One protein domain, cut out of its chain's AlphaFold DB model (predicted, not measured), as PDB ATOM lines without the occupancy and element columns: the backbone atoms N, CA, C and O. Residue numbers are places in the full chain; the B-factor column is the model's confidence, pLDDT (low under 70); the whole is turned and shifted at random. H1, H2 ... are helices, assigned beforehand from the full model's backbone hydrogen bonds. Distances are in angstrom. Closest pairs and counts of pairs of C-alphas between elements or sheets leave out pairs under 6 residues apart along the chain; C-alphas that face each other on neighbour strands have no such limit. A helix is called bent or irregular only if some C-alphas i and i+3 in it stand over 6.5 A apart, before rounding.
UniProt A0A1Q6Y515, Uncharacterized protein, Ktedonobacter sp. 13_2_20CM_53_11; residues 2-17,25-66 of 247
ATOM      1  N   ILE A   2     206.790 230.535 224.877       83.06
ATOM      2  CA  ILE A   2     208.133 229.909 224.923       83.06
ATOM      3  C   ILE A   2     209.153 230.710 225.753       83.06
ATOM      4  O   ILE A   2     209.763 230.160 226.665       83.06
ATOM      5  N   ILE A   3     209.289 232.020 225.502       81.44
ATOM      6  CA  ILE A   3     210.219 232.898 226.241       81.44
ATOM      7  C   ILE A   3     209.932 232.860 227.747       81.44
ATOM      8  O   ILE A   3     210.841 232.736 228.566       81.44
ATOM      9  N   VAL A   4     208.653 232.915 228.119       79.25
ATOM     10  CA  VAL A   4     208.226 232.894 229.518       79.25
ATOM     11  C   VAL A   4     208.472 231.523 230.154       79.25
ATOM     12  O   VAL A   4     208.976 231.450 231.275       79.25
ATOM     13  N   ALA A   5     208.172 230.429 229.450       81.50
ATOM     14  CA  ALA A   5     208.466 229.077 229.921       81.50
ATOM     15  C   ALA A   5     209.974 228.897 230.163       81.50
ATOM     16  O   ALA A   5     210.376 228.478 231.249       81.50
ATOM     17  N   PHE A   6     210.812 229.332 229.218       86.31
ATOM     18  CA  PHE A   6     212.268 229.311 229.354       86.31
ATOM     19  C   PHE A   6     212.760 230.119 230.564       86.31
ATOM     20  O   PHE A   6     213.606 229.647 231.324       86.31
ATOM     21  N   GLN A   7     212.199 231.311 230.806       83.38
ATOM     22  CA  GLN A   7     212.528 232.119 231.987       83.38
ATOM     23  C   GLN A   7     212.188 231.393 233.302       83.38
ATOM     24  O   GLN A   7     212.999 231.415 234.232       83.38
ATOM     25  N   ASN A   8     211.032 230.722 233.383       81.38
ATOM     26  CA  ASN A   8     210.642 229.946 234.567       81.38
ATOM     27  C   ASN A   8     211.545 228.711 234.759       81.38
ATOM     28  O   ASN A   8     212.034 228.488 235.865       81.38
ATOM     29  N   ILE A   9     211.850 227.966 233.690       84.50
ATOM     30  CA  ILE A   9     212.766 226.809 233.724       84.50
ATOM     31  C   ILE A   9     214.159 227.239 234.202       84.50
ATOM     32  O   ILE A   9     214.724 226.638 235.117       84.50
ATOM     33  N   ARG A  10     214.699 228.334 233.653       85.00
ATOM     34  CA  ARG A  10     215.999 228.880 234.062       85.00
ATOM     35  C   ARG A  10     216.005 229.318 235.529       85.00
ATOM     36  O   ARG A  10     217.015 229.143 236.214       85.00
ATOM     37  N   ALA A  11     214.909 229.895 236.019       81.19
ATOM     38  CA  ALA A  11     214.784 230.302 237.414       81.19
ATOM     39  C   ALA A  11     214.778 229.094 238.367       81.19
ATOM     40  O   ALA A  11     215.479 229.125 239.378       81.19
ATOM     41  N   ILE A  12     214.069 228.016 238.012       82.25
ATOM     42  CA  ILE A  12     214.091 226.743 238.749       82.25
ATOM     43  C   ILE A  12     215.509 226.161 238.764       82.25
ATOM     44  O   ILE A  12     216.017 225.798 239.825       82.25
ATOM     45  N   TRP A  13     216.182 226.129 237.611       82.44
ATOM     46  CA  TRP A  13     217.538 225.589 237.494       82.44
ATOM     47  C   TRP A  13     218.542 226.348 238.377       82.44
ATOM     48  O   TRP A  13     219.316 225.739 239.112       82.44
ATOM     49  N   ARG A  14     218.467 227.686 238.405       80.88
ATOM     50  CA  ARG A  14     219.287 228.522 239.302       80.88
ATOM     51  C   ARG A  14     218.984 228.293 240.783       80.88
ATOM     52  O   ARG A  14     219.914 228.270 241.580       80.88
ATOM     53  N   LEU A  15     217.714 228.124 241.160       76.00
ATOM     54  CA  LEU A  15     217.331 227.808 242.543       76.00
ATOM     55  C   LEU A  15     217.853 226.437 242.992       76.00
ATOM     56  O   LEU A  15     218.149 226.253 244.174       76.00
ATOM     57  N   ARG A  16     217.964 225.480 242.063       75.25
ATOM     58  CA  ARG A  16     218.521 224.152 242.335       75.25
ATOM     59  C   ARG A  16     220.034 224.214 242.575       75.25
ATOM     60  O   ARG A  16     220.493 223.586 243.517       75.25
ATOM     61  N   HIS A  17     220.758 225.028 241.801       71.00
ATOM     62  CA  HIS A  17     222.220 225.190 241.906       71.00
ATOM     63  C   HIS A  17     222.701 226.119 243.032       71.00
ATOM     64  O   HIS A  17     223.803 225.939 243.529       71.00
ATOM     65  N   ALA A  25     211.810 228.047 253.460       76.25
ATOM     66  CA  ALA A  25     210.441 228.463 253.162       76.25
ATOM     67  C   ALA A  25     210.331 229.361 251.909       76.25
ATOM     68  O   ALA A  25     209.489 229.112 251.041       76.25
ATOM     69  N   VAL A  26     211.222 230.349 251.747       78.81
ATOM     70  CA  VAL A  26     211.226 231.281 250.596       78.81
ATOM     71  C   VAL A  26     211.578 230.546 249.298       78.81
ATOM     72  O   VAL A  26     211.000 230.804 248.232       78.81
ATOM     73  N   LYS A  27     212.493 229.572 249.390       81.62
ATOM     74  CA  LYS A  27     212.857 228.689 248.276       81.62
ATOM     75  C   LYS A  27     211.666 227.827 247.849       81.62
ATOM     76  O   LYS A  27     211.355 227.780 246.659       81.62
ATOM     77  N   ARG A  28     210.957 227.210 248.804       83.50
ATOM     78  CA  ARG A  28     209.760 226.391 248.539       83.50
ATOM     79  C   ARG A  28     208.659 227.198 247.849       83.50
ATOM     80  O   ARG A  28     208.160 226.770 246.810       83.50
ATOM     81  N   GLN A  29     208.325 228.378 248.372       88.19
ATOM     82  CA  GLN A  29     207.280 229.233 247.798       88.19
ATOM     83  C   GLN A  29     207.613 229.674 246.363       88.19
ATOM     84  O   GLN A  29     206.744 229.682 245.487       88.19
ATOM     85  N   SER A  30     208.881 229.996 246.094       86.81
ATOM     86  CA  SER A  30     209.340 230.369 244.751       86.81
ATOM     87  C   SER A  30     209.246 229.205 243.762       86.81
ATOM     88  O   SER A  30     208.775 229.398 242.641       86.81
ATOM     89  N   SER A  31     209.633 227.997 244.180       86.19
ATOM     90  CA  SER A  31     209.502 226.788 243.359       86.19
ATOM     91  C   SER A  31     208.044 226.500 243.009       86.19
ATOM     92  O   SER A  31     207.733 226.343 241.830       86.19
ATOM     93  N   ILE A  32     207.141 226.517 244.000       90.38
ATOM     94  CA  ILE A  32     205.698 226.311 243.781       90.38
ATOM     95  C   ILE A  32     205.171 227.299 242.737       90.38
ATOM     96  O   ILE A  32     204.499 226.901 241.789       90.38
ATOM     97  N   ARG A  33     205.535 228.582 242.854       91.25
ATOM     98  CA  ARG A  33     205.110 229.619 241.906       91.25
ATOM     99  C   ARG A  33     205.587 229.341 240.479       91.25
ATOM    100  O   ARG A  33     204.815 229.535 239.543       91.25
ATOM    101  N   TYR A  34     206.838 228.921 240.287       90.56
ATOM    102  CA  TYR A  34     207.355 228.631 238.946       90.56
ATOM    103  C   TYR A  34     206.706 227.389 238.326       90.56
ATOM    104  O   TYR A  34     206.342 227.434 237.152       90.56
ATOM    105  N   PHE A  35     206.481 226.328 239.106       91.56
ATOM    106  CA  PHE A  35     205.749 225.149 238.632       91.56
ATOM    107  C   PHE A  35     204.296 225.476 238.281       91.56
ATOM    108  O   PHE A  35     203.843 225.109 237.200       91.56
ATOM    109  N   ALA A  36     203.595 226.237 239.125       93.00
ATOM    110  CA  ALA A  36     202.230 226.677 238.843       93.00
ATOM    111  C   ALA A  36     202.149 227.480 237.533       93.00
ATOM    112  O   ALA A  36     201.282 227.230 236.700       93.00
ATOM    113  N   ARG A  37     203.098 228.398 237.297       93.62
ATOM    114  CA  ARG A  37     203.181 229.145 236.030       93.62
ATOM    115  C   ARG A  37     203.421 228.235 234.831       93.62
ATOM    116  O   ARG A  37     202.789 228.437 233.803       93.62
ATOM    117  N   LEU A  38     204.314 227.251 234.944       93.06
ATOM    118  CA  LEU A  38     204.569 226.298 233.861       93.06
ATOM    119  C   LEU A  38     203.334 225.451 233.545       93.06
ATOM    120  O   LEU A  38     203.024 225.282 232.372       93.06
ATOM    121  N   MET A  39     202.604 224.992 234.563       95.00
ATOM    122  CA  MET A  39     201.363 224.234 234.372       95.00
ATOM    123  C   MET A  39     200.279 225.075 233.692       95.00
ATOM    124  O   MET A  39     199.646 224.604 232.752       95.00
ATOM    125  N   LEU A  40     200.124 226.343 234.088       95.31
ATOM    126  CA  LEU A  40     199.214 227.272 233.411       95.31
ATOM    127  C   LEU A  40     199.601 227.479 231.941       95.31
ATOM    128  O   LEU A  40     198.744 227.424 231.066       95.31
ATOM    129  N   LEU A  41     200.889 227.680 231.647       95.12
ATOM    130  CA  LEU A  41     201.362 227.854 230.270       95.12
ATOM    131  C   LEU A  41     201.189 226.580 229.434       95.12
ATOM    132  O   LEU A  41     200.820 226.674 228.268       95.12
ATOM    133  N   ALA A  42     201.428 225.404 230.016       94.69
ATOM    134  CA  ALA A  42     201.210 224.124 229.351       94.69
ATOM    135  C   ALA A  42     199.724 223.912 229.027       94.69
ATOM    136  O   ALA A  42     199.391 223.565 227.897       94.69
ATOM    137  N   SER A  43     198.840 224.200 229.987       95.31
ATOM    138  CA  SER A  43     197.390 224.163 229.785       95.31
ATOM    139  C   SER A  43     196.956 225.122 228.676       95.31
ATOM    140  O   SER A  43     196.250 224.701 227.767       95.31
ATOM    141  N   ALA A  44     197.449 226.363 228.673       95.31
ATOM    142  CA  ALA A  44     197.143 227.322 227.614       95.31
ATOM    143  C   ALA A  44     197.616 226.861 226.228       95.31
ATOM    144  O   ALA A  44     196.859 226.960 225.264       95.31
ATOM    145  N   CYS A  45     198.840 226.332 226.117       95.00
ATOM    146  CA  CYS A  45     199.335 225.757 224.865       95.00
ATOM    147  C   CYS A  45     198.441 224.609 224.379       95.00
ATOM    148  O   CYS A  45     198.101 224.567 223.199       95.00
ATOM    149  N   LEU A  46     198.043 223.703 225.279       95.62
ATOM    150  CA  LEU A  46     197.177 222.576 224.944       95.62
ATOM    151  C   LEU A  46     195.788 223.046 224.493       95.62
ATOM    152  O   LEU A  46     195.284 222.557 223.487       95.62
ATOM    153  N   THR A  47     195.194 224.026 225.179       94.94
ATOM    154  CA  THR A  47     193.908 224.617 224.786       94.94
ATOM    155  C   THR A  47     193.976 225.243 223.397       94.94
ATOM    156  O   THR A  47     193.094 224.988 222.583       94.94
ATOM    157  N   ILE A  48     195.026 226.019 223.097       94.38
ATOM    158  CA  ILE A  48     195.212 226.613 221.764       94.38
ATOM    159  C   ILE A  48     195.349 225.514 220.711       94.38
ATOM    160  O   ILE A  48     194.681 225.579 219.683       94.38
ATOM    161  N   LEU A  49     196.157 224.485 220.980       94.94
ATOM    162  CA  LEU A  49     196.357 223.366 220.064       94.94
ATOM    163  C   LEU A  49     195.030 222.661 219.761       94.94
ATOM    164  O   LEU A  49     194.633 222.576 218.601       94.94
ATOM    165  N   LEU A  50     194.298 222.234 220.792       93.25
ATOM    166  CA  LEU A  50     193.001 221.570 220.632       93.25
ATOM    167  C   LEU A  50     191.984 222.458 219.905       93.25
ATOM    168  O   LEU A  50     191.245 221.973 219.052       93.25
ATOM    169  N   PHE A  51     191.976 223.762 220.195       93.12
ATOM    170  CA  PHE A  51     191.115 224.716 219.505       93.12
ATOM    171  C   PHE A  51     191.437 224.798 218.008       93.12
ATOM    172  O   PHE A  51     190.512 224.757 217.200       93.12
ATOM    173  N   THR A  52     192.721 224.870 217.638       92.31
ATOM    174  CA  THR A  52     193.158 224.959 216.232       92.31
ATOM    175  C   THR A  52     192.959 223.670 215.440       92.31
ATOM    176  O   THR A  52     192.741 223.734 214.235       92.31
ATOM    177  N   TYR A  53     193.003 222.508 216.098       94.06
ATOM    178  CA  TYR A  53     192.765 221.213 215.452       94.06
ATOM    179  C   TYR A  53     191.278 220.855 215.326       94.06
ATOM    180  O   TYR A  53     190.941 219.919 214.607       94.06
ATOM    181  N   SER A  54     190.384 221.571 216.013       91.81
ATOM    182  CA  SER A  54     188.948 221.293 215.971       91.81
ATOM    183  C   SER A  54     188.311 221.817 214.674       91.81
ATOM    184  O   SER A  54     188.321 223.032 214.446       91.81
ATOM    185  N   PRO A  55     187.661 220.958 213.860       89.38
ATOM    186  CA  PRO A  55     186.921 221.395 212.673       89.38
ATOM    187  C   PRO A  55     185.802 222.392 212.995       89.38
ATOM    188  O   PRO A  55     185.513 223.286 212.204       89.38
ATOM    189  N   VAL A  56     185.197 222.283 214.184       86.62
ATOM    190  CA  VAL A  56     184.113 223.175 214.623       86.62
ATOM    191  C   VAL A  56     184.610 224.615 214.762       86.62
ATOM    192  O   VAL A  56     183.912 225.544 214.365       86.62
ATOM    193  N   SER A  57     185.841 224.808 215.243       88.62
ATOM    194  CA  SER A  57     186.451 226.135 215.368       88.62
ATOM    195  C   SER A  57     186.702 226.803 214.014       88.62
ATOM    196  O   SER A  57     186.736 228.028 213.944       88.62
ATOM    197  N   ALA A  58     186.892 226.017 212.949       87.69
ATOM    198  CA  ALA A  58     187.075 226.532 211.594       87.69
ATOM    199  C   ALA A  58     185.738 226.895 210.925       87.69
ATOM    200  O   ALA A  58     185.668 227.880 210.196       87.69
ATOM    201  N   LEU A  59     184.687 226.110 211.181       88.06
ATOM    202  CA  LEU A  59     183.362 226.303 210.582       88.06
ATOM    203  C   LEU A  59     182.535 227.384 211.294       88.06
ATOM    204  O   LEU A  59     181.807 228.122 210.637       88.06
ATOM    205  N   ASP A  60     182.654 227.490 212.619       84.75
ATOM    206  CA  ASP A  60     181.980 228.509 213.431       84.75
ATOM    207  C   ASP A  60     182.947 229.103 214.478       84.75
ATOM    208  O   ASP A  60     182.906 228.758 215.672       84.75
ATOM    209  N   PRO A  61     183.864 229.990 214.044       82.56
ATOM    210  CA  PRO A  61     184.897 230.548 214.911       82.56
ATOM    211  C   PRO A  61     184.323 231.449 216.006       82.56
ATOM    212  O   PRO A  61     184.879 231.506 217.105       82.56
ATOM    213  N   TRP A  62     183.207 232.134 215.742       80.06
ATOM    214  CA  TRP A  62     182.621 233.074 216.694       80.06
ATOM    215  C   TRP A  62     182.039 232.341 217.901       80.06
ATOM    216  O   TRP A  62     182.463 232.596 219.032       80.06
ATOM    217  N   SER A  63     181.154 231.365 217.676       82.75
ATOM    218  CA  SER A  63     180.555 230.587 218.769       82.75
ATOM    219  C   SER A  63     181.589 229.747 219.518       82.75
ATOM    220  O   SER A  63     181.456 229.521 220.723       82.75
ATOM    221  N   SER A  64     182.634 229.295 218.819       87.81
ATOM    222  CA  SER A  64     183.696 228.467 219.395       87.81
ATOM    223  C   SER A  64     184.738 229.283 220.167       87.81
ATOM    224  O   SER A  64     185.378 228.751 221.074       87.81
ATOM    225  N   SER A  65     184.894 230.584 219.893       89.38
ATOM    226  CA  SER A  65     185.887 231.447 220.560       89.38
ATOM    227  C   SER A  65     185.770 231.460 222.091       89.38
ATOM    228  O   SER A  65     186.770 231.642 222.787       89.38
ATOM    229  N   ARG A  66     184.581 231.161 222.636       89.44
ATOM    230  CA  ARG A  66     184.329 231.008 224.079       89.44
ATOM    231  C   ARG A  66     185.272 230.018 224.770       89.44
ATOM    232  O   ARG A  66     185.568 230.189 225.948       89.44
TER     233      ARG A  66
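What this domain is: This is residues 2 to 17 and 25 to 66 of the 247 residues of an uncharacterized protein of Ktedonobacter sp. 13_2_20CM_53_11 (UniProt A0A1Q6Y515). One long straight helix, H2, makes the length of a rod; a shorter helix, H1, packs side by side with its first part, running the opposite way, and at the other end of H2 two very short helices, H3 and H4, make a small hooked head that folds back. The body is two helices, H1 and H2, side by side over part of the length of H2, while the head of H3 and H4 is apart from H1 and does not clearly touch H2. The printed part has 58 residues with four named helices, in the order H1, H2, H3, H4, and no named strand; its class is all helix. It is extended, with a radius of gyration of the C-alphas of 16.4 A, and the C-alphas span 50 by 18 by 11 A.

Where its parts are: Find C-alpha 25 at (210.441, 228.463, 253.162); from there H2, residues 25 to 53, runs 42.3 A to C-alpha 53 at (192.765, 221.213, 215.452). Go back to C-alpha 2 at (208.133, 229.909, 224.923), where H1 begins; it holds residues 2 to 17 and is 22.6 A long. After H2 look for H3 at residues 55 to 59, 6.4 A from first to last C-alpha. H4, residues 61 to 66, is 9.2 A long and ends at C-alpha 66 at (184.329, 231.008, 224.079). H4 is irregular, but only just: C-alphas 63 and 66 are 6.53 A apart.

How they stand to each other: Start from H2 and look at Tyr 34: its C-alpha and that of Asn 8 are the closest of H2 and H1, 5.6 A apart. H1 and H2 touch, with 12 pairs of C-alphas within 8 A. Their lines stand at a shallow tilt of 26 degrees, and they run opposite ways. At the other end, H2 and H3 are close but not clearly touching; their closest C-alphas, those of Phe 51 and Ser 57, are 6.4 A apart. H3 and H4 touch only at the corner, and only just, with 3 pairs of C-alphas within 8 A, the closest those of Ser 57 and Ser 64 at 5.4 A. H2 and H4 are only just apart, at 8.3 A; H1 is apart from H3 and from H4. In the backbones of H1, H2 and H3 every O i to N i+4 pair is within hydrogen-bond range, while in H4 it is 1 of 2.

The domain as a whole: Look at Ala 25 and Leu 59 for the two C-alphas farthest apart, 50.5 A. Residues 18 to 24 are cut out, and the C-alphas of His 17 and Ala 25 are 16.6 A apart across the cut. The links H2 to H3 and H3 to H4 are tight. The mean pLDDT of the printed part is 87.4, and no printed residue is under 70.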